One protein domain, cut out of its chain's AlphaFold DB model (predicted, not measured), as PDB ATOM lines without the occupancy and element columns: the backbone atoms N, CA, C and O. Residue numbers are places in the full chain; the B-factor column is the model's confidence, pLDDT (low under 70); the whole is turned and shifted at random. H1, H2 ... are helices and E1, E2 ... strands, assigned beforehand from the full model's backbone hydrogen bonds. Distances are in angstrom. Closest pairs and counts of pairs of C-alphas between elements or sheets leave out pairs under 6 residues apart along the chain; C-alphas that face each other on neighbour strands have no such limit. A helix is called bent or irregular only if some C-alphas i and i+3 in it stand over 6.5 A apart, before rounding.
ATOM      1  N   ILE A 691     182.238 188.707 146.258       78.50
ATOM      2  CA  ILE A 691     181.757 187.329 146.416       78.50
ATOM      3  C   ILE A 691     182.039 186.874 147.855       78.50
ATOM      4  O   ILE A 691     183.209 186.835 148.248       78.50
ATOM      5  N   PRO A 692     181.019 186.512 148.655       82.19
ATOM      6  CA  PRO A 692     181.241 185.882 149.947       82.19
ATOM      7  C   PRO A 692     181.718 184.439 149.744       82.19
ATOM      8  O   PRO A 692     181.024 183.638 149.121       82.19
ATOM      9  N   ILE A 693     182.881 184.100 150.299       83.25
ATOM     10  CA  ILE A 693     183.336 182.710 150.421       83.25
ATOM     11  C   ILE A 693     183.167 182.301 151.879       83.25
ATOM     12  O   ILE A 693     183.739 182.937 152.759       83.25
ATOM     13  N   SER A 694     182.402 181.249 152.152       85.19
ATOM     14  CA  SER A 694     182.183 180.750 153.516       85.19
ATOM     15  C   SER A 694     182.850 179.395 153.705       85.19
ATOM     16  O   SER A 694     182.648 178.496 152.893       85.19
ATOM     17  N   ILE A 695     183.592 179.216 154.800       87.69
ATOM     18  CA  ILE A 695     184.036 177.886 155.233       87.69
ATOM     19  C   ILE A 695     182.828 177.183 155.862       87.69
ATOM     20  O   ILE A 695     182.332 177.609 156.901       87.69
ATOM     21  N   THR A 696     182.335 176.128 155.216       88.00
ATOM     22  CA  THR A 696     181.156 175.361 155.658       88.00
ATOM     23  C   THR A 696     181.515 174.171 156.541       88.00
ATOM     24  O   THR A 696     180.675 173.710 157.311       88.00
ATOM     25  N   ASN A 697     182.751 173.675 156.449       88.00
ATOM     26  CA  ASN A 697     183.285 172.631 157.320       88.00
ATOM     27  C   ASN A 697     184.815 172.750 157.402       88.00
ATOM     28  O   ASN A 697     185.485 172.794 156.372       88.00
ATOM     29  N   LEU A 698     185.367 172.777 158.611       90.38
ATOM     30  CA  LEU A 698     186.796 172.758 158.895       90.38
ATOM     31  C   LEU A 698     187.088 171.593 159.847       90.38
ATOM     32  O   LEU A 698     186.861 171.712 161.051       90.38
ATOM     33  N   THR A 699     187.616 170.482 159.329       90.88
ATOM     34  CA  THR A 699     187.989 169.317 160.149       90.88
ATOM     35  C   THR A 699     189.498 169.261 160.354       90.88
ATOM     36  O   THR A 699     190.250 169.009 159.408       90.88
ATOM     37  N   LEU A 700     189.932 169.449 161.601       90.94
ATOM     38  CA  LEU A 700     191.329 169.375 162.032       90.94
ATOM     39  C   LEU A 700     191.573 168.105 162.855       90.94
ATOM     40  O   LEU A 700     190.815 167.810 163.777       90.94
ATOM     41  N   HIS A 701     192.638 167.365 162.544       90.00
ATOM     42  CA  HIS A 701     193.077 166.193 163.312       90.00
ATOM     43  C   HIS A 701     194.392 166.511 164.025       90.00
ATOM     44  O   HIS A 701     195.398 166.745 163.356       90.00
ATOM     45  N   PHE A 702     194.397 166.506 165.358       86.81
ATOM     46  CA  PHE A 702     195.566 166.780 166.199       86.81
ATOM     47  C   PHE A 702     196.173 165.479 166.725       86.81
ATOM     48  O   PHE A 702     195.500 164.720 167.410       86.81
ATOM     49  N   ASN A 703     197.458 165.253 166.453       83.81
ATOM     50  CA  ASN A 703     198.262 164.184 167.038       83.81
ATOM     51  C   ASN A 703     199.066 164.771 168.206       83.81
ATOM     52  O   ASN A 703     200.061 165.475 167.992       83.81
ATOM     53  N   ILE A 704     198.625 164.502 169.437       79.38
ATOM     54  CA  ILE A 704     199.197 165.111 170.645       79.38
ATOM     55  C   ILE A 704     200.349 164.257 171.176       79.38
ATOM     56  O   ILE A 704     200.137 163.175 171.714       79.38
ATOM     57  N   THR A 705     201.585 164.745 171.079       68.19
ATOM     58  CA  THR A 705     202.754 164.033 171.621       68.19
ATOM     59  C   THR A 705     203.038 164.440 173.066       68.19
ATOM     60  O   THR A 705     203.591 165.510 173.317       68.19
ATOM     61  N   GLY A 706     202.712 163.563 174.016       63.31
ATOM     62  CA  GLY A 706     202.983 163.743 175.445       63.31
ATOM     63  C   GLY A 706     202.903 162.426 176.224       63.31
ATOM     64  O   GLY A 706     202.563 161.383 175.668       63.31
ATOM     65  N   THR A 707     203.228 162.464 177.516       58.62
ATOM     66  CA  THR A 707     202.938 161.357 178.446       58.62
ATOM     67  C   THR A 707     201.439 161.298 178.756       58.62
ATOM     68  O   THR A 707     200.832 162.362 178.846       58.62
ATOM     69  N   PRO A 708     200.835 160.115 178.981       56.34
ATOM     70  CA  PRO A 708     199.445 160.024 179.434       56.34
ATOM     71  C   PRO A 708     199.204 160.815 180.730       56.34
ATOM     72  O   PRO A 708     200.050 160.811 181.624       56.34
ATOM     73  N   PHE A 709     198.044 161.467 180.829       65.19
ATOM     74  CA  PHE A 709     197.649 162.303 181.968       65.19
ATOM     75  C   PHE A 709     196.392 161.744 182.645       65.19
ATOM     76  O   PHE A 709     195.452 161.339 181.961       65.19
ATOM     77  N   ASP A 710     196.328 161.810 183.980       64.00
ATOM     78  CA  ASP A 710     195.235 161.242 184.795       64.00
ATOM     79  C   ASP A 710     193.833 161.817 184.493       64.00
ATOM     80  O   ASP A 710     192.827 161.258 184.927       64.00
ATOM     81  N   ASN A 711     193.744 162.929 183.753       70.81
ATOM     82  CA  ASN A 711     192.485 163.598 183.412       70.81
ATOM     83  C   ASN A 711     192.394 163.982 181.918       70.81
ATOM     84  O   ASN A 711     191.999 165.094 181.564       70.81
ATOM     85  N   GLN A 712     192.779 163.054 181.033       76.06
ATOM     86  CA  GLN A 712     192.791 163.214 179.569       76.06
ATOM     87  C   GLN A 712     191.512 163.865 179.001       76.06
ATOM     88  O   GLN A 712     191.603 164.792 178.201       76.06
ATOM     89  N   ALA A 713     190.323 163.454 179.457       76.81
ATOM     90  CA  ALA A 713     189.047 163.992 178.970       76.81
ATOM     91  C   ALA A 713     188.838 165.488 179.301       76.81
ATOM     92  O   ALA A 713     188.192 166.209 178.537       76.81
ATOM     93  N   ALA A 714     189.401 165.985 180.410       77.00
ATOM     94  CA  ALA A 714     189.365 167.409 180.743       77.00
ATOM     95  C   ALA A 714     190.318 168.226 179.853       77.00
ATOM     96  O   ALA A 714     189.958 169.324 179.433       77.00
ATOM     97  N   LEU A 715     191.491 167.671 179.515       79.75
ATOM     98  CA  LEU A 715     192.419 168.265 178.544       79.75
ATOM     99  C   LEU A 715     191.807 168.295 177.136       79.75
ATOM    100  O   LEU A 715     191.810 169.342 176.502       79.75
ATOM    101  N   GLU A 716     191.209 167.195 176.668       82.75
ATOM    102  CA  GLU A 716     190.481 167.152 175.389       82.75
ATOM    103  C   GLU A 716     189.366 168.202 175.331       82.75
ATOM    104  O   GLU A 716     189.248 168.922 174.341       82.75
ATOM    105  N   THR A 717     188.586 168.338 176.410       82.81
ATOM    106  CA  THR A 717     187.518 169.344 176.505       82.81
ATOM    107  C   THR A 717     188.082 170.768 176.445       82.81
ATOM    108  O   THR A 717     187.576 171.581 175.674       82.81
ATOM    109  N   ALA A 718     189.147 171.069 177.198       82.62
ATOM    110  CA  ALA A 718     189.788 172.388 177.198       82.62
ATOM    111  C   ALA A 718     190.412 172.733 175.832       82.62
ATOM    112  O   ALA A 718     190.257 173.854 175.347       82.62
ATOM    113  N   ILE A 719     191.051 171.761 175.170       85.56
ATOM    114  CA  ILE A 719     191.593 171.892 173.808       85.56
ATOM    115  C   ILE A 719     190.466 172.186 172.812       85.56
ATOM    116  O   ILE A 719     190.557 173.150 172.051       85.56
ATOM    117  N   GLN A 720     189.386 171.397 172.827       86.94
ATOM    118  CA  GLN A 720     188.256 171.583 171.912       86.94
ATOM    119  C   GLN A 720     187.532 172.916 172.135       86.94
ATOM    120  O   GLN A 720     187.170 173.565 171.157       86.94
ATOM    121  N   GLN A 721     187.339 173.342 173.388       85.06
ATOM    122  CA  GLN A 721     186.715 174.630 173.715       85.06
ATOM    123  C   GLN A 721     187.600 175.803 173.285       85.06
ATOM    124  O   GLN A 721     187.145 176.649 172.519       85.06
ATOM    125  N   THR A 722     188.876 175.808 173.682       87.12
ATOM    126  CA  THR A 722     189.852 176.846 173.304       87.12
ATOM    127  C   THR A 722     189.932 177.014 171.787       87.12
ATOM    128  O   THR A 722     189.758 178.116 171.269       87.12
ATOM    129  N   LEU A 723     190.120 175.917 171.047       87.81
ATOM    130  CA  LEU A 723     190.207 175.966 169.588       87.81
ATOM    131  C   LEU A 723     188.886 176.399 168.937       87.81
ATOM    132  O   LEU A 723     188.921 177.187 167.996       87.81
ATOM    133  N   LYS A 724     187.718 175.949 169.419       88.06
ATOM    134  CA  LYS A 724     186.424 176.398 168.868       88.06
ATOM    135  C   LYS A 724     186.131 177.872 169.132       88.06
ATOM    136  O   LYS A 724     185.489 178.496 168.292       88.06
ATOM    137  N   THR A 725     186.591 178.415 170.257       87.38
ATOM    138  CA  THR A 725     186.433 179.835 170.587       87.38
ATOM    139  C   THR A 725     187.374 180.717 169.768       87.38
ATOM    140  O   THR A 725     186.917 181.722 169.236       87.38
ATOM    141  N   HIS A 726     188.653 180.344 169.633       87.31
ATOM    142  CA  HIS A 726     189.680 181.239 169.083       87.31
ATOM    143  C   HIS A 726     189.982 181.044 167.586       87.31
ATOM    144  O   HIS A 726     190.283 182.019 166.903       87.31
ATOM    145  N   LEU A 727     189.822 179.843 167.006       85.81
ATOM    146  CA  LEU A 727     190.028 179.656 165.557       85.81
ATOM    147  C   LEU A 727     189.163 180.563 164.648       85.81
ATOM    148  O   LEU A 727     189.670 180.947 163.595       85.81
ATOM    149  N   PRO A 728     187.924 180.976 164.992       86.56
ATOM    150  CA  PRO A 728     187.221 182.044 164.271       86.56
ATOM    151  C   PRO A 728     188.075 183.293 163.961       86.56
ATOM    152  O   PRO A 728     187.951 183.868 162.876       86.56
ATOM    153  N   ASP A 729     189.007 183.652 164.850       83.00
ATOM    154  CA  ASP A 729     189.855 184.846 164.758       83.00
ATOM    155  C   ASP A 729     191.133 184.661 163.905       83.00
ATOM    156  O   ASP A 729     191.930 185.599 163.780       83.00
ATOM    157  N   PHE A 730     191.348 183.504 163.253       80.12
ATOM    158  CA  PHE A 730     192.370 183.405 162.193       80.12
ATOM    159  C   PHE A 730     191.894 184.034 160.874       80.12
ATOM    160  O   PHE A 730     192.717 184.524 160.101       80.12
ATOM    161  N   VAL A 731     190.582 184.057 160.601       72.94
ATOM    162  CA  VAL A 731     190.031 184.527 159.313       72.94
ATOM    163  C   VAL A 731     190.438 185.970 158.966       72.94
ATOM    164  O   VAL A 731     190.865 186.186 157.831       72.94
ATOM    165  N   PRO A 732     190.414 186.952 159.894       66.38
ATOM    166  CA  PRO A 732     190.892 188.313 159.623       66.38
ATOM    167  C   PRO A 732     192.396 188.436 159.320       66.38
ATOM    168  O   PRO A 732     192.837 189.512 158.918       66.38
ATOM    169  N   GLN A 733     193.183 187.375 159.540       67.75
ATOM    170  CA  GLN A 733     194.633 187.345 159.311       67.75
ATOM    171  C   GLN A 733     194.995 186.890 157.887       67.75
ATOM    172  O   GLN A 733     196.130 187.084 157.453       67.75
ATOM    173  N   LEU A 734     194.043 186.309 157.147       72.69
ATOM    174  CA  LEU A 734     194.226 185.963 155.739       72.69
ATOM    175  C   LEU A 734     194.202 187.222 154.863       72.69
ATOM    176  O   LEU A 734     193.396 188.137 155.059       72.69
ATOM    177  N   THR A 735     195.089 187.263 153.868       64.38
ATOM    178  CA  THR A 735     195.180 188.368 152.909       64.38
ATOM    179  C   THR A 735     193.848 188.556 152.187       64.38
ATOM    180  O   THR A 735     193.241 187.591 151.723       64.38
ATOM    181  N   LYS A 736     193.396 189.806 152.040       66.44
ATOM    182  CA  LYS A 736     192.258 190.112 151.164       66.44
ATOM    183  C   LYS A 736     192.633 189.729 149.736       66.44
ATOM    184  O   LYS A 736     193.632 190.228 149.229       66.44
ATOM    185  N   PHE A 737     191.831 188.879 149.107       73.12
ATOM    186  CA  PHE A 737     192.011 188.525 147.702       73.12
ATOM    187  C   PHE A 737     191.930 189.781 146.835       73.12
ATOM    188  O   PHE A 737     191.079 190.648 147.072       73.12
ATOM    189  N   GLU A 738     192.809 189.890 145.844       72.56
ATOM    190  CA  GLU A 738     192.728 190.981 144.877       72.56
ATOM    191  C   GLU A 738     191.618 190.704 143.843       72.56
ATOM    192  O   GLU A 738     191.248 189.549 143.610       72.56
ATOM    193  N   PRO A 739     191.033 191.743 143.218       72.19
ATOM    194  CA  PRO A 739     190.057 191.550 142.152       72.19
ATOM    195  C   PRO A 739     190.639 190.722 140.999       72.19
ATOM    196  O   PRO A 739     191.817 190.860 140.673       72.19
ATOM    197  N   ALA A 740     189.808 189.892 140.363       66.38
ATOM    198  CA  ALA A 740     190.210 188.937 139.319       66.38
ATOM    199  C   ALA A 740     191.179 187.803 139.747       66.38
ATOM    200  O   ALA A 740     191.544 186.969 138.913       66.38
ATOM    201  N   GLN A 741     191.622 187.737 141.008       77.25
ATOM    202  CA  GLN A 741     192.525 186.682 141.481       77.25
ATOM    203  C   GLN A 741     191.746 185.387 141.759       77.25
ATOM    204  O   GLN A 741     191.253 185.190 142.868       77.25
ATOM    205  N   SER A 742     191.652 184.497 140.766       73.81
ATOM    206  CA  SER A 742     191.049 183.164 140.920       73.81
ATOM    207  C   SER A 742     191.697 182.369 142.060       73.81
ATOM    208  O   SER A 742     192.920 182.369 142.226       73.81
ATOM    209  N   LEU A 743     190.872 181.676 142.842       74.06
ATOM    210  CA  LEU A 743     191.282 180.996 144.065       74.06
ATOM    211  C   LEU A 743     191.602 179.524 143.780       74.06
ATOM    212  O   LEU A 743     190.700 178.687 143.765       74.06
ATOM    213  N   ALA A 744     192.882 179.207 143.581       82.00
ATOM    214  CA  ALA A 744     193.338 177.823 143.472       82.00
ATOM    215  C   ALA A 744     193.143 177.088 144.812       82.00
ATOM    216  O   ALA A 744     193.676 177.515 145.844       82.00
ATOM    217  N   TYR A 745     192.385 175.991 144.811       82.12
ATOM    218  CA  TYR A 745     191.903 175.332 146.027       82.12
ATOM    219  C   TYR A 745     193.046 174.781 146.889       82.12
ATOM    220  O   TYR A 745     193.060 175.005 148.098       82.12
ATOM    221  N   ASP A 746     194.041 174.122 146.289       81.62
ATOM    222  CA  ASP A 746     195.172 173.550 147.038       81.62
ATOM    223  C   ASP A 746     196.113 174.625 147.611       81.62
ATOM    224  O   ASP A 746     196.633 174.469 148.721       81.62
ATOM    225  N   SER A 747     196.291 175.751 146.910       82.94
ATOM    226  CA  SER A 747     197.016 176.913 147.440       82.94
ATOM    227  C   SER A 747     196.274 177.510 148.633       82.94
ATOM    228  O   SER A 747     196.839 177.623 149.717       82.94
ATOM    229  N   PHE A 748     194.975 177.777 148.484       83.50
ATOM    230  CA  PHE A 748     194.152 178.339 149.552       83.50
ATOM    231  C   PHE A 748     194.022 177.407 150.769       83.50
ATOM    232  O   PHE A 748     194.078 177.859 151.914       83.50
ATOM    233  N   LYS A 749     193.928 176.089 150.548       85.50
ATOM    234  CA  LYS A 749     193.975 175.074 151.610       85.50
ATOM    235  C   LYS A 749     195.304 175.115 152.374       85.50
ATOM    236  O   LYS A 749     195.311 174.947 153.595       85.50
ATOM    237  N   THR A 750     196.409 175.358 151.671       85.56
ATOM    238  CA  THR A 750     197.745 175.518 152.266       85.56
ATOM    239  C   THR A 750     197.842 176.817 153.075       85.56
ATOM    240  O   THR A 750     198.358 176.800 154.192       85.56
ATOM    241  N   ASP A 751     197.280 177.921 152.581       85.31
ATOM    242  CA  ASP A 751     197.252 179.204 153.294       85.31
ATOM    243  C   ASP A 751     196.393 179.144 154.567       85.31
ATOM    244  O   ASP A 751     196.838 179.594 155.623       85.31
ATOM    245  N   ILE A 752     195.213 178.509 154.517       86.88
ATOM    246  CA  ILE A 752     194.390 178.232 155.710       86.88
ATOM    247  C   ILE A 752     195.171 177.398 156.729       86.88
ATOM    248  O   ILE A 752     195.173 177.733 157.913       86.88
ATOM    249  N   PHE A 753     195.851 176.333 156.295       87.31
ATOM    250  CA  PHE A 753     196.663 175.502 157.186       87.31
ATOM    251  C   PHE A 753     197.761 176.330 157.877       87.31
ATOM    252  O   PHE A 753     197.869 176.325 159.101       87.31
ATOM    253  N   ASN A 754     198.515 177.132 157.122       86.50
ATOM    254  CA  ASN A 754     199.565 177.989 157.675       86.50
ATOM    255  C   ASN A 754     199.017 179.073 158.629       86.50
ATOM    256  O   ASN A 754     199.627 179.345 159.669       86.50
ATOM    257  N   ALA A 755     197.860 179.665 158.316       86.62
ATOM    258  CA  ALA A 755     197.202 180.664 159.160       86.62
ATOM    259  C   ALA A 755     196.721 180.062 160.490       86.62
ATOM    260  O   ALA A 755     197.001 180.621 161.550       86.62
ATOM    261  N   ILE A 756     196.090 178.883 160.453       88.56
ATOM    262  CA  ILE A 756     195.681 178.120 161.643       88.56
ATOM    263  C   ILE A 756     196.891 177.820 162.535       88.56
ATOM    264  O   ILE A 756     196.851 178.085 163.734       88.56
ATOM    265  N   GLY A 757     197.994 177.333 161.960       86.00
ATOM    266  CA  GLY A 757     199.218 177.044 162.710       86.00
ATOM    267  C   GLY A 757     199.847 178.283 163.342       86.00
ATOM    268  O   GLY A 757     200.311 178.228 164.479       86.00
ATOM    269  N   THR A 758     199.831 179.413 162.634       86.31
ATOM    270  CA  THR A 758     200.311 180.700 163.159       86.31
ATOM    271  C   THR A 758     199.440 181.171 164.324       86.31
ATOM    272  O   THR A 758     199.964 181.529 165.378       86.31
ATOM    273  N   HIS A 759     198.117 181.083 164.171       87.88
ATOM    274  CA  HIS A 759     197.157 181.473 165.196       87.88
ATOM    275  C   HIS A 759     197.279 180.605 166.461       87.88
ATOM    276  O   HIS A 759     197.444 181.147 167.551       87.88
ATOM    277  N   ILE A 760     197.298 179.271 166.336       87.44
ATOM    278  CA  ILE A 760     197.434 178.343 167.477       87.44
ATOM    279  C   ILE A 760     198.731 178.596 168.257       87.44
ATOM    280  O   ILE A 760     198.722 178.594 169.486       87.44
ATOM    281  N   ASN A 761     199.843 178.863 167.565       85.81
ATOM    282  CA  ASN A 761     201.109 179.186 168.225       85.81
ATOM    283  C   ASN A 761     201.110 180.559 168.920       85.81
ATOM    284  O   ASN A 761     201.923 180.769 169.822       85.81
ATOM    285  N   SER A 762     200.217 181.476 168.532       86.00
ATOM    286  CA  SER A 762     200.086 182.800 169.154       86.00
ATOM    287  C   SER A 762     199.276 182.813 170.457       86.00
ATOM    288  O   SER A 762     199.443 183.753 171.233       86.00
ATOM    289  N   LEU A 763     198.468 181.777 170.719       87.12
ATOM    290  CA  LEU A 763     197.637 181.667 171.925       87.12
ATOM    291  C   LEU A 763     198.492 181.692 173.202       87.12
ATOM    292  O   LEU A 763     199.486 180.960 173.320       87.12
ATOM    293  N   ASP A 764     198.095 182.509 174.177       84.50
ATOM    294  CA  ASP A 764     198.725 182.560 175.495       84.50
ATOM    295  C   ASP A 764     197.973 181.707 176.542       84.50
ATOM    296  O   ASP A 764     197.377 180.689 176.200       84.50
ATOM    297  N   ARG A 765     198.122 181.995 177.840       81.06
ATOM    298  CA  ARG A 765     197.459 181.241 178.922       81.06
ATOM    299  C   ARG A 765     196.049 181.769 179.225       81.06
ATOM    300  O   ARG A 765     195.228 181.021 179.745       81.06
ATOM    301  N   ALA A 766     195.781 183.043 178.951       81.44
ATOM    302  CA  ALA A 766     194.493 183.698 179.155       81.44
ATOM    303  C   ALA A 766     193.474 183.341 178.059       81.44
ATOM    304  O   ALA A 766     192.277 183.338 178.339       81.44
ATOM    305  N   ASP A 767     193.946 182.974 176.862       80.94
ATOM    306  CA  ASP A 767     193.110 182.445 175.773       80.94
ATOM    307  C   ASP A 767     192.590 181.018 176.052       80.94
ATOM    308  O   ASP A 767     191.651 180.546 175.412       80.94
ATOM    309  N   ILE A 768     193.185 180.290 177.005       81.38
ATOM    310  CA  ILE A 768     192.817 178.894 177.259       81.38
ATOM    311  C   ILE A 768     191.550 178.805 178.109       81.38
ATOM    312  O   ILE A 768     191.551 179.090 179.311       81.38
ATOM    313  N   GLN A 769     190.470 178.315 177.506       67.62
ATOM    314  CA  GLN A 769     189.205 178.103 178.202       67.62
ATOM    315  C   GLN A 769     189.205 176.755 178.928       67.62
ATOM    316  O   GLN A 769     189.168 175.683 178.325       67.62
ATOM    317  N   THR A 770     189.257 176.834 180.256       65.19
ATOM    318  CA  THR A 770     189.196 175.698 181.182       65.19
ATOM    319  C   THR A 770     187.843 175.657 181.895       65.19
ATOM    320  O   THR A 770     187.189 176.685 182.074       65.19
ATOM    321  N   ALA A 771     187.404 174.464 182.305       59.75
ATOM    322  CA  ALA A 771     186.137 174.302 183.016       59.75
ATOM    323  C   ALA A 771     186.139 175.093 184.351       59.75
ATOM    324  O   ALA A 771     187.094 174.937 185.116       59.75
ATOM    325  N   PRO A 772     185.088 175.881 184.675       54.25
ATOM    326  CA  PRO A 772     185.089 176.785 185.836       54.25
ATOM    327  C   PRO A 772     185.357 176.128 187.198       54.25
ATOM    328  O   PRO A 772     185.889 176.779 188.093       54.25
ATOM    329  N   ASP A 773     184.998 174.850 187.344       56.16
ATOM    330  CA  ASP A 773     185.081 174.089 188.597       56.16
ATOM    331  C   ASP A 773     186.287 173.122 188.653       56.16
ATOM    332  O   ASP A 773     186.348 172.247 189.520       56.16
ATOM    333  N   ALA A 774     187.250 173.231 187.727       59.44
ATOM    334  CA  ALA A 774     188.454 172.395 187.744       59.44
ATOM    335  C   ALA A 774     189.397 172.813 188.898       59.44
ATOM    336  O   ALA A 774     189.802 173.977 188.946       59.44
ATOM    337  N   PRO A 775     189.804 171.895 189.804       56.34
ATOM    338  CA  PRO A 775     190.545 172.251 191.022       56.34
ATOM    339  C   PRO A 775     191.894 172.931 190.748       56.34
ATOM    340  O   PRO A 775     192.299 173.804 191.510       56.34
ATOM    341  N   ASP A 776     192.530 172.595 189.622       71.88
ATOM    342  CA  ASP A 776     193.828 173.121 189.193       71.88
ATOM    343  C   ASP A 776     193.735 173.788 187.804       71.88
ATOM    344  O   ASP A 776     194.623 173.647 186.961       71.88
ATOM    345  N   ALA A 777     192.644 174.525 187.540       71.25
ATOM    346  CA  ALA A 777     192.365 175.183 186.252       71.25
ATOM    347  C   ALA A 777     193.559 175.979 185.678       71.25
ATOM    348  O   ALA A 777     193.821 175.949 184.476       71.25
ATOM    349  N   ALA A 778     194.332 176.650 186.538       75.00
ATOM    350  CA  ALA A 778     195.516 177.397 186.124       75.00
ATOM    351  C   ALA A 778     196.649 176.496 185.593       75.00
ATOM    352  O   ALA A 778     197.385 176.914 184.697       75.00
ATOM    353  N   GLU A 779     196.816 175.283 186.126       78.12
ATOM    354  CA  GLU A 779     197.789 174.311 185.614       78.12
ATOM    355  C   GLU A 779     197.268 173.647 184.335       78.12
ATOM    356  O   GLU A 779     197.994 173.591 183.343       78.12
ATOM    357  N   LEU A 780     195.984 173.269 184.311       79.12
ATOM    358  CA  LEU A 780     195.300 172.728 183.130       79.12
ATOM    359  C   LEU A 780     195.432 173.661 181.912       79.12
ATOM    360  O   LEU A 780     195.644 173.186 180.796       79.12
ATOM    361  N   ALA A 781     195.362 174.980 182.123       80.50
ATOM    362  CA  ALA A 781     195.563 175.981 181.077       80.50
ATOM    363  C   ALA A 781     196.992 175.963 180.500       80.50
ATOM    364  O   ALA A 781     197.172 175.929 179.283       80.50
ATOM    365  N   GLU A 782     198.019 175.939 181.357       82.62
ATOM    366  CA  GLU A 782     199.423 175.923 180.915       82.62
ATOM    367  C   GLU A 782     199.777 174.596 180.218       82.62
ATOM    368  O   GLU A 782     200.453 174.596 179.189       82.62
ATOM    369  N   GLN A 783     199.255 173.469 180.721       81.25
ATOM    370  CA  GLN A 783     199.379 172.154 180.083       81.25
ATOM    371  C   GLN A 783     198.696 172.134 178.705       81.25
ATOM    372  O   GLN A 783     199.315 171.737 177.721       81.25
ATOM    373  N   THR A 784     197.455 172.620 178.603       84.69
ATOM    374  CA  THR A 784     196.699 172.700 177.338       84.69
ATOM    375  C   THR A 784     197.444 173.525 176.287       84.69
ATOM    376  O   THR A 784     197.595 173.078 175.150       84.69
ATOM    377  N   LYS A 785     197.984 174.688 176.672       86.50
ATOM    378  CA  LYS A 785     198.822 175.524 175.803       86.50
ATOM    379  C   LYS A 785     200.084 174.792 175.333       86.50
ATOM    380  O   LYS A 785     200.378 174.787 174.140       86.50
ATOM    381  N   ALA A 786     200.816 174.154 176.249       82.62
ATOM    382  CA  ALA A 786     202.036 173.419 175.920       82.62
ATOM    383  C   ALA A 786     201.767 172.236 174.970       82.62
ATOM    384  O   ALA A 786     202.554 171.988 174.058       82.62
ATOM    385  N   LEU A 787     200.637 171.541 175.139       83.12
ATOM    386  CA  LEU A 787     200.201 170.483 174.227       83.12
ATOM    387  C   LEU A 787     199.813 171.052 172.857       83.12
ATOM    388  O   LEU A 787     200.266 170.516 171.849       83.12
ATOM    389  N   LEU A 788     199.052 172.150 172.790       83.56
ATOM    390  CA  LEU A 788     198.690 172.812 171.528       83.56
ATOM    391  C   LEU A 788     199.923 173.252 170.721       83.56
ATOM    392  O   LEU A 788     199.998 172.969 169.528       83.56
ATOM    393  N   GLN A 789     200.907 173.878 171.372       82.62
ATOM    394  CA  GLN A 789     202.159 174.319 170.738       82.62
ATOM    395  C   GLN A 789     203.109 173.153 170.388       82.62
ATOM    396  O   GLN A 789     203.962 173.293 169.514       82.62
ATOM    397  N   GLY A 790     202.971 171.999 171.050       75.25
ATOM    398  CA  GLY A 790     203.763 170.790 170.794       75.25
ATOM    399  C   GLY A 790     203.127 169.770 169.839       75.25
ATOM    400  O   GLY A 790     203.771 168.771 169.519       75.25
ATOM    401  N   SER A 791     201.879 169.971 169.402       78.19
ATOM    402  CA  SER A 791     201.122 168.982 168.619       78.19
ATOM    403  C   SER A 791     201.282 169.153 167.112       78.19
ATOM    404  O   SER A 791     201.197 170.256 166.576       78.19
ATOM    405  N   ASN A 792     201.397 168.033 166.395       80.44
ATOM    406  CA  ASN A 792     201.264 168.024 164.938       80.44
ATOM    407  C   ASN A 792     199.784 167.893 164.574       80.44
ATOM    408  O   ASN A 792     199.127 166.968 165.047       80.44
ATOM    409  N   TYR A 793     199.259 168.752 163.704       87.31
ATOM    410  CA  TYR A 793     197.878 168.648 163.228       87.31
ATOM    411  C   TYR A 793     197.804 168.602 161.698       87.31
ATOM    412  O   TYR A 793     198.745 168.989 161.005       87.31
ATOM    413  N   THR A 794     196.689 168.107 161.161       87.69
ATOM    414  CA  THR A 794     196.419 168.055 159.717       87.69
ATOM    415  C   THR A 794     195.021 168.580 159.385       87.69
ATOM    416  O   THR A 794     194.077 168.424 160.161       87.69
ATOM    417  N   LEU A 795     194.890 169.215 158.215       88.31
ATOM    418  CA  LEU A 795     193.620 169.708 157.676       88.31
ATOM    419  C   LEU A 795     192.953 168.619 156.820       88.31
ATOM    420  O   LEU A 795     193.219 168.489 155.618       88.31
ATOM    421  N   ALA A 796     192.104 167.822 157.469       84.44
ATOM    422  CA  ALA A 796     191.459 166.651 156.881       84.44
ATOM    423  C   ALA A 796     190.351 167.034 155.887       84.44
ATOM    424  O   ALA A 796     190.315 166.503 154.777       84.44
ATOM    425  N   ILE A 797     189.479 167.981 156.255       86.69
ATOM    426  CA  ILE A 797     188.372 168.467 155.411       86.69
ATOM    427  C   ILE A 797     188.347 169.996 155.436       86.69
ATOM    428  O   ILE A 797     188.420 170.599 156.505       86.69
ATOM    429  N   LEU A 798     188.205 170.596 154.252       87.94
ATOM    430  CA  LEU A 798     187.904 172.010 154.049       87.94
ATOM    431  C   LEU A 798     186.709 172.105 153.087       87.94
ATOM    432  O   LEU A 798     186.858 171.940 151.882       87.94
ATOM    433  N   GLY A 799     185.511 172.306 153.629       85.06
ATOM    434  CA  GLY A 799     184.300 172.583 152.861       85.06
ATOM    435  C   GLY A 799     184.139 174.083 152.641       85.06
ATOM    436  O   GLY A 799     184.289 174.859 153.586       85.06
ATOM    437  N   LEU A 800     183.813 174.485 151.413       84.44
ATOM    438  CA  LEU A 800     183.576 175.877 151.025       84.44
ATOM    439  C   LEU A 800     182.161 176.063 150.457       84.44
ATOM    440  O   LEU A 800     181.540 175.117 149.967       84.44
ATOM    441  N   PHE A 801     181.664 177.295 150.512       77.94
ATOM    442  CA  PHE A 801     180.536 177.779 149.720       77.94
ATOM    443  C   PHE A 801     180.959 179.066 148.983       77.94
ATOM    444  O   PHE A 801     181.458 179.970 149.661       77.94
ATOM    445  N   PRO A 802     180.768 179.182 147.652       70.06
ATOM    446  CA  PRO A 802     180.202 178.171 146.747       70.06
ATOM    447  C   PRO A 802     181.044 176.874 146.690       70.06
ATOM    448  O   PRO A 802     182.262 176.932 146.856       70.06
ATOM    449  N   PRO A 803     180.414 175.694 146.524       63.66
ATOM    450  CA  PRO A 803     181.110 174.412 146.571       63.66
ATOM    451  C   PRO A 803     181.764 174.079 145.224       63.66
ATOM    452  O   PRO A 803     181.092 174.024 144.195       63.66
ATOM    453  N   GLY A 804     183.067 173.806 145.232       54.41
ATOM    454  CA  GLY A 804     183.836 173.472 144.036       54.41
ATOM    455  C   GLY A 804     185.320 173.263 144.341       54.41
ATOM    456  O   GLY A 804     185.719 173.254 145.504       54.41
ATOM    457  N   GLY A 805     186.111 173.070 143.282       64.81
ATOM    458  CA  GLY A 805     187.573 173.138 143.334       64.81
ATOM    459  C   GLY A 805     188.042 174.589 143.222       64.81
ATOM    460  O   GLY A 805     187.649 175.429 144.028       64.81
ATOM    461  N   ASP A 806     188.858 174.883 142.212       72.19
ATOM    462  CA  ASP A 806     189.337 176.243 141.954       72.19
ATOM    463  C   ASP A 806     188.169 177.204 141.674       72.19
ATOM    464  O   ASP A 806     187.334 176.955 140.800       72.19
ATOM    465  N   ILE A 807     188.102 178.311 142.418       69.75
ATOM    466  CA  ILE A 807     187.013 179.289 142.299       69.75
ATOM    467  C   ILE A 807     187.450 180.388 141.328       69.75
ATOM    468  O   ILE A 807     188.291 181.230 141.655       69.75
ATOM    469  N   LEU A 808     186.867 180.379 140.126       71.44
ATOM    470  CA  LEU A 808     187.012 181.459 139.152       71.44
ATOM    471  C   LEU A 808     186.437 182.755 139.738       71.44
ATOM    472  O   LEU A 808     185.284 182.786 140.164       71.44
ATOM    473  N   ILE A 809     187.246 183.814 139.759       75.44
ATOM    474  CA  ILE A 809     186.860 185.148 140.234       75.44
ATOM    475  C   ILE A 809     187.077 186.102 139.065       75.44
ATOM    476  O   ILE A 809     188.213 186.272 138.616       75.44
ATOM    477  N   ARG A 810     185.991 186.680 138.547       77.69
ATOM    478  CA  ARG A 810     185.987 187.524 137.344       77.69
ATOM    479  C   ARG A 810     186.613 188.901 137.607       77.69
ATOM    480  O   ARG A 810     186.774 189.338 138.746       77.69
ATOM    481  N   LEU A 811     186.923 189.645 136.548       81.38
ATOM    482  CA  LEU A 811     187.506 190.995 136.584       81.38
ATOM    483  C   LEU A 811     186.677 192.022 137.386       81.38
ATOM    484  O   LEU A 811     187.213 192.984 137.955       81.38
ATOM    485  N   THR A 812     185.363 191.820 137.418       79.25
ATOM    486  CA  THR A 812     184.370 192.632 138.133       79.25
ATOM    487  C   THR A 812     184.168 192.204 139.587       79.25
ATOM    488  O   THR A 812     183.371 192.816 140.295       79.25
ATOM    489  N   GLU A 813     184.873 191.174 140.052       81.44
ATOM    490  CA  GLU A 813     184.626 190.489 141.319       81.44
ATOM    491  C   GLU A 813     185.866 190.481 142.217       81.44
ATOM    492  O   GLU A 813     187.009 190.574 141.768       81.44
ATOM    493  N   ARG A 814     185.626 190.339 143.520       83.62
ATOM    494  CA  ARG A 814     186.642 190.102 144.543       83.62
ATOM    495  C   ARG A 814     186.083 189.161 145.601       83.62
ATOM    496  O   ARG A 814     185.056 189.464 146.208       83.62
ATOM    497  N   ALA A 815     186.777 188.064 145.873       80.94
ATOM    498  CA  ALA A 815     186.425 187.191 146.983       80.94
ATOM    499  C   ALA A 815     186.607 187.884 148.346       80.94
ATOM    500  O   ALA A 815     187.548 188.649 148.563       80.94
ATOM    501  N   VAL A 816     185.713 187.590 149.286       83.38
ATOM    502  CA  VAL A 816     185.791 188.017 150.686       83.38
ATOM    503  C   VAL A 816     185.434 186.825 151.564       83.38
ATOM    504  O   VAL A 816     184.280 186.387 151.588       83.38
ATOM    505  N   LEU A 817     186.423 186.303 152.293       83.25
ATOM    506  CA  LEU A 817     186.194 185.215 153.238       83.25
ATOM    507  C   LEU A 817     185.274 185.701 154.368       83.25
ATOM    508  O   LEU A 817     185.519 186.745 154.975       83.25
ATOM    509  N   GLN A 818     184.191 184.970 154.609       86.19
ATOM    510  CA  GLN A 818     183.245 185.247 155.682       86.19
ATOM    511  C   GLN A 818     183.798 184.748 157.027       86.19
ATOM    512  O   GLN A 818     184.586 183.798 157.036       86.19
ATOM    513  N   PRO A 819     183.392 185.348 158.164       83.19
ATOM    514  CA  PRO A 819     183.790 184.874 159.488       83.19
ATOM    515  C   PRO A 819     183.480 183.385 159.681       83.19
ATOM    516  O   PRO A 819     182.364 182.933 159.423       83.19
ATOM    517  N   LEU A 820     184.470 182.627 160.154       86.31
ATOM    518  CA  LEU A 820     184.319 181.210 160.477       86.31
ATOM    519  C   LEU A 820     183.487 181.057 161.759       86.31
ATOM    520  O   LEU A 820     183.773 181.700 162.766       86.31
ATOM    521  N   THR A 821     182.476 180.188 161.747       85.31
ATOM    522  CA  THR A 821     181.659 179.894 162.935       85.31
ATOM    523  C   THR A 821     182.181 178.662 163.676       85.31
ATOM    524  O   THR A 821     182.613 177.689 163.062       85.31
ATOM    525  N   ALA A 822     182.078 178.650 165.009       82.81
ATOM    526  CA  ALA A 822     182.485 177.512 165.850       82.81
ATOM    527  C   ALA A 822     181.701 176.204 165.570       82.81
ATOM    528  O   ALA A 822     182.143 175.105 165.931       82.81
ATOM    529  N   GLU A 823     180.539 176.320 164.919       85.62
ATOM    530  CA  GLU A 823     179.705 175.204 164.453       85.62
ATOM    531  C   GLU A 823     180.302 174.502 163.225       85.62
ATOM    532  O   GLU A 823     180.205 173.282 163.124       85.62
ATOM    533  N   ALA A 824     180.984 175.238 162.339       85.75
ATOM    534  CA  ALA A 824     181.673 174.672 161.178       85.75
ATOM    535  C   ALA A 824     182.976 173.932 161.546       85.75
ATOM    536  O   ALA A 824     183.550 173.248 160.703       85.75
ATOM    537  N   ILE A 825     183.462 174.060 162.787       90.31
ATOM    538  CA  ILE A 825     184.749 173.506 163.228       90.31
ATOM    539  C   ILE A 825     184.561 172.120 163.861       90.31
ATOM    540  O   ILE A 825     183.906 171.973 164.897       90.31
ATOM    541  N   THR A 826     185.216 171.111 163.292       90.44
ATOM    542  CA  THR A 826     185.342 169.758 163.854       90.44
ATOM    543  C   THR A 826     186.793 169.509 164.265       90.44
ATOM    544  O   THR A 826     187.716 169.763 163.493       90.44
ATOM    545  N   ILE A 827     187.004 169.010 165.483       89.25
ATOM    546  CA  ILE A 827     188.335 168.742 166.040       89.25
ATOM    547  C   ILE A 827     188.386 167.279 166.466       89.25
ATOM    548  O   ILE A 827     187.658 166.870 167.370       89.25
ATOM    549  N   THR A 828     189.268 166.515 165.834       87.38
ATOM    550  CA  THR A 828     189.624 165.149 166.227       87.38
ATOM    551  C   THR A 828     190.946 165.203 166.988       87.38
ATOM    552  O   THR A 828     191.871 165.897 166.558       87.38
ATOM    553  N   ILE A 829     191.046 164.490 168.109       84.81
ATOM    554  CA  ILE A 829     192.265 164.411 168.923       84.81
ATOM    555  C   ILE A 829     192.703 162.950 168.989       84.81
ATOM    556  O   ILE A 829     192.019 162.119 169.583       84.81
ATOM    557  N   ASP A 830     193.852 162.659 168.389       82.12
ATOM    558  CA  ASP A 830     194.515 161.364 168.427       82.12
ATOM    559  C   ASP A 830     195.653 161.417 169.459       82.12
ATOM    560  O   ASP A 830     196.661 162.113 169.283       82.12
ATOM    561  N   TRP A 831     195.503 160.660 170.547       75.69
ATOM    562  CA  TRP A 831     196.594 160.402 171.487       75.69
ATOM    563  C   TRP A 831     197.368 159.156 171.035       75.69
ATOM    564  O   TRP A 831     196.751 158.115 170.783       75.69
TER     565      TRP A 831
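This is residues 691 to 831 of the 836 residues of the protein "Baseplate_J domain-containing protein" of Leptolyngbyaceae cyanobacterium CCMR0082 (UniProt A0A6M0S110). A long, narrow, twisted sheet is built around the strand E1, with the helices H1 and H2 over one face of it, H1 over E4 and H2 over E2, their lines steeply tilted to each other. H3 lies toward one end of the long axis, packed beside residues 715 to 719 of H1, while the short strand E3 lies toward the other end. The printed part has 141 residues, with three named helices and four named strands in the order E1 H1 H2 H3 E2 E3 E4, a mixed class of helices and strands. The sheet is branched and mixed: E1 is antiparallel to E2 and parallel to E3 and E4. The outline is a rod of 57 by 24 by 21 A, only just compact and close to loose, with a radius of gyration of the C-alphas of 16.9 A.

E1, residues 691 to 703, begins with C-alpha 691 at (181.757, 187.329, 146.416) and is 35.1 A long. H1, residues 712 to 733, measures 31.6 A; it has a kink of 34 degrees near residue 726 and is irregular, but only just, with C-alphas 725 and 728 6.7 A apart. H2, residues 745 to 762, is 25.6 A long. H3, residues 777 to 790, starts with C-alpha 777 at (192.365, 175.183, 186.252). E2, residues 792 to 801, is 27.5 A long. E3 holds residues 813 to 817 and E4 residues 825 to 830, with C-alpha 830 at (194.515, 161.364, 168.427).

E2 lies on one side of E1, with N 696 and O 799 2.8 A apart, within hydrogen-bond range. On the other side, E3 is beside residues 691 to 693, with N 693 and O 816 at 3.0 A, and E4 beside residues 698 to 703, with N 700 and O 826 at 2.9 A. H1 and H2 are on the same face, each at a height over the sheet of 9.1 A and slantwise to the strands. H1 and H2 touch at a steep tilt of 63 degrees, closest at the C-alphas of Phe 730 and His 759, 6.0 A. H1 and H3 touch, closest at the C-alphas of Ile 719 and Thr 784, 6.3 A. H2 and H3 form a helical hairpin, closest at the C-alphas of Asn 761 and Gln 789, 5.6 A. H3 only grazes the sheet with residues 787 to 790. Every O i to N i+4 pair is within hydrogen-bond range in H2, against 12 of 18 in H1 and 9 of 10 in H3.

The two C-alphas farthest apart, those of Pro 775 and Leu 811, are 57.7 A apart. The printed part has no cut. The links H1 to H2, H2 to H3 and E2 to E3 are long. The mean pLDDT of the printed part is 79.5, and 22 residues are under 70, among them 705 to 710 and 769 to 775.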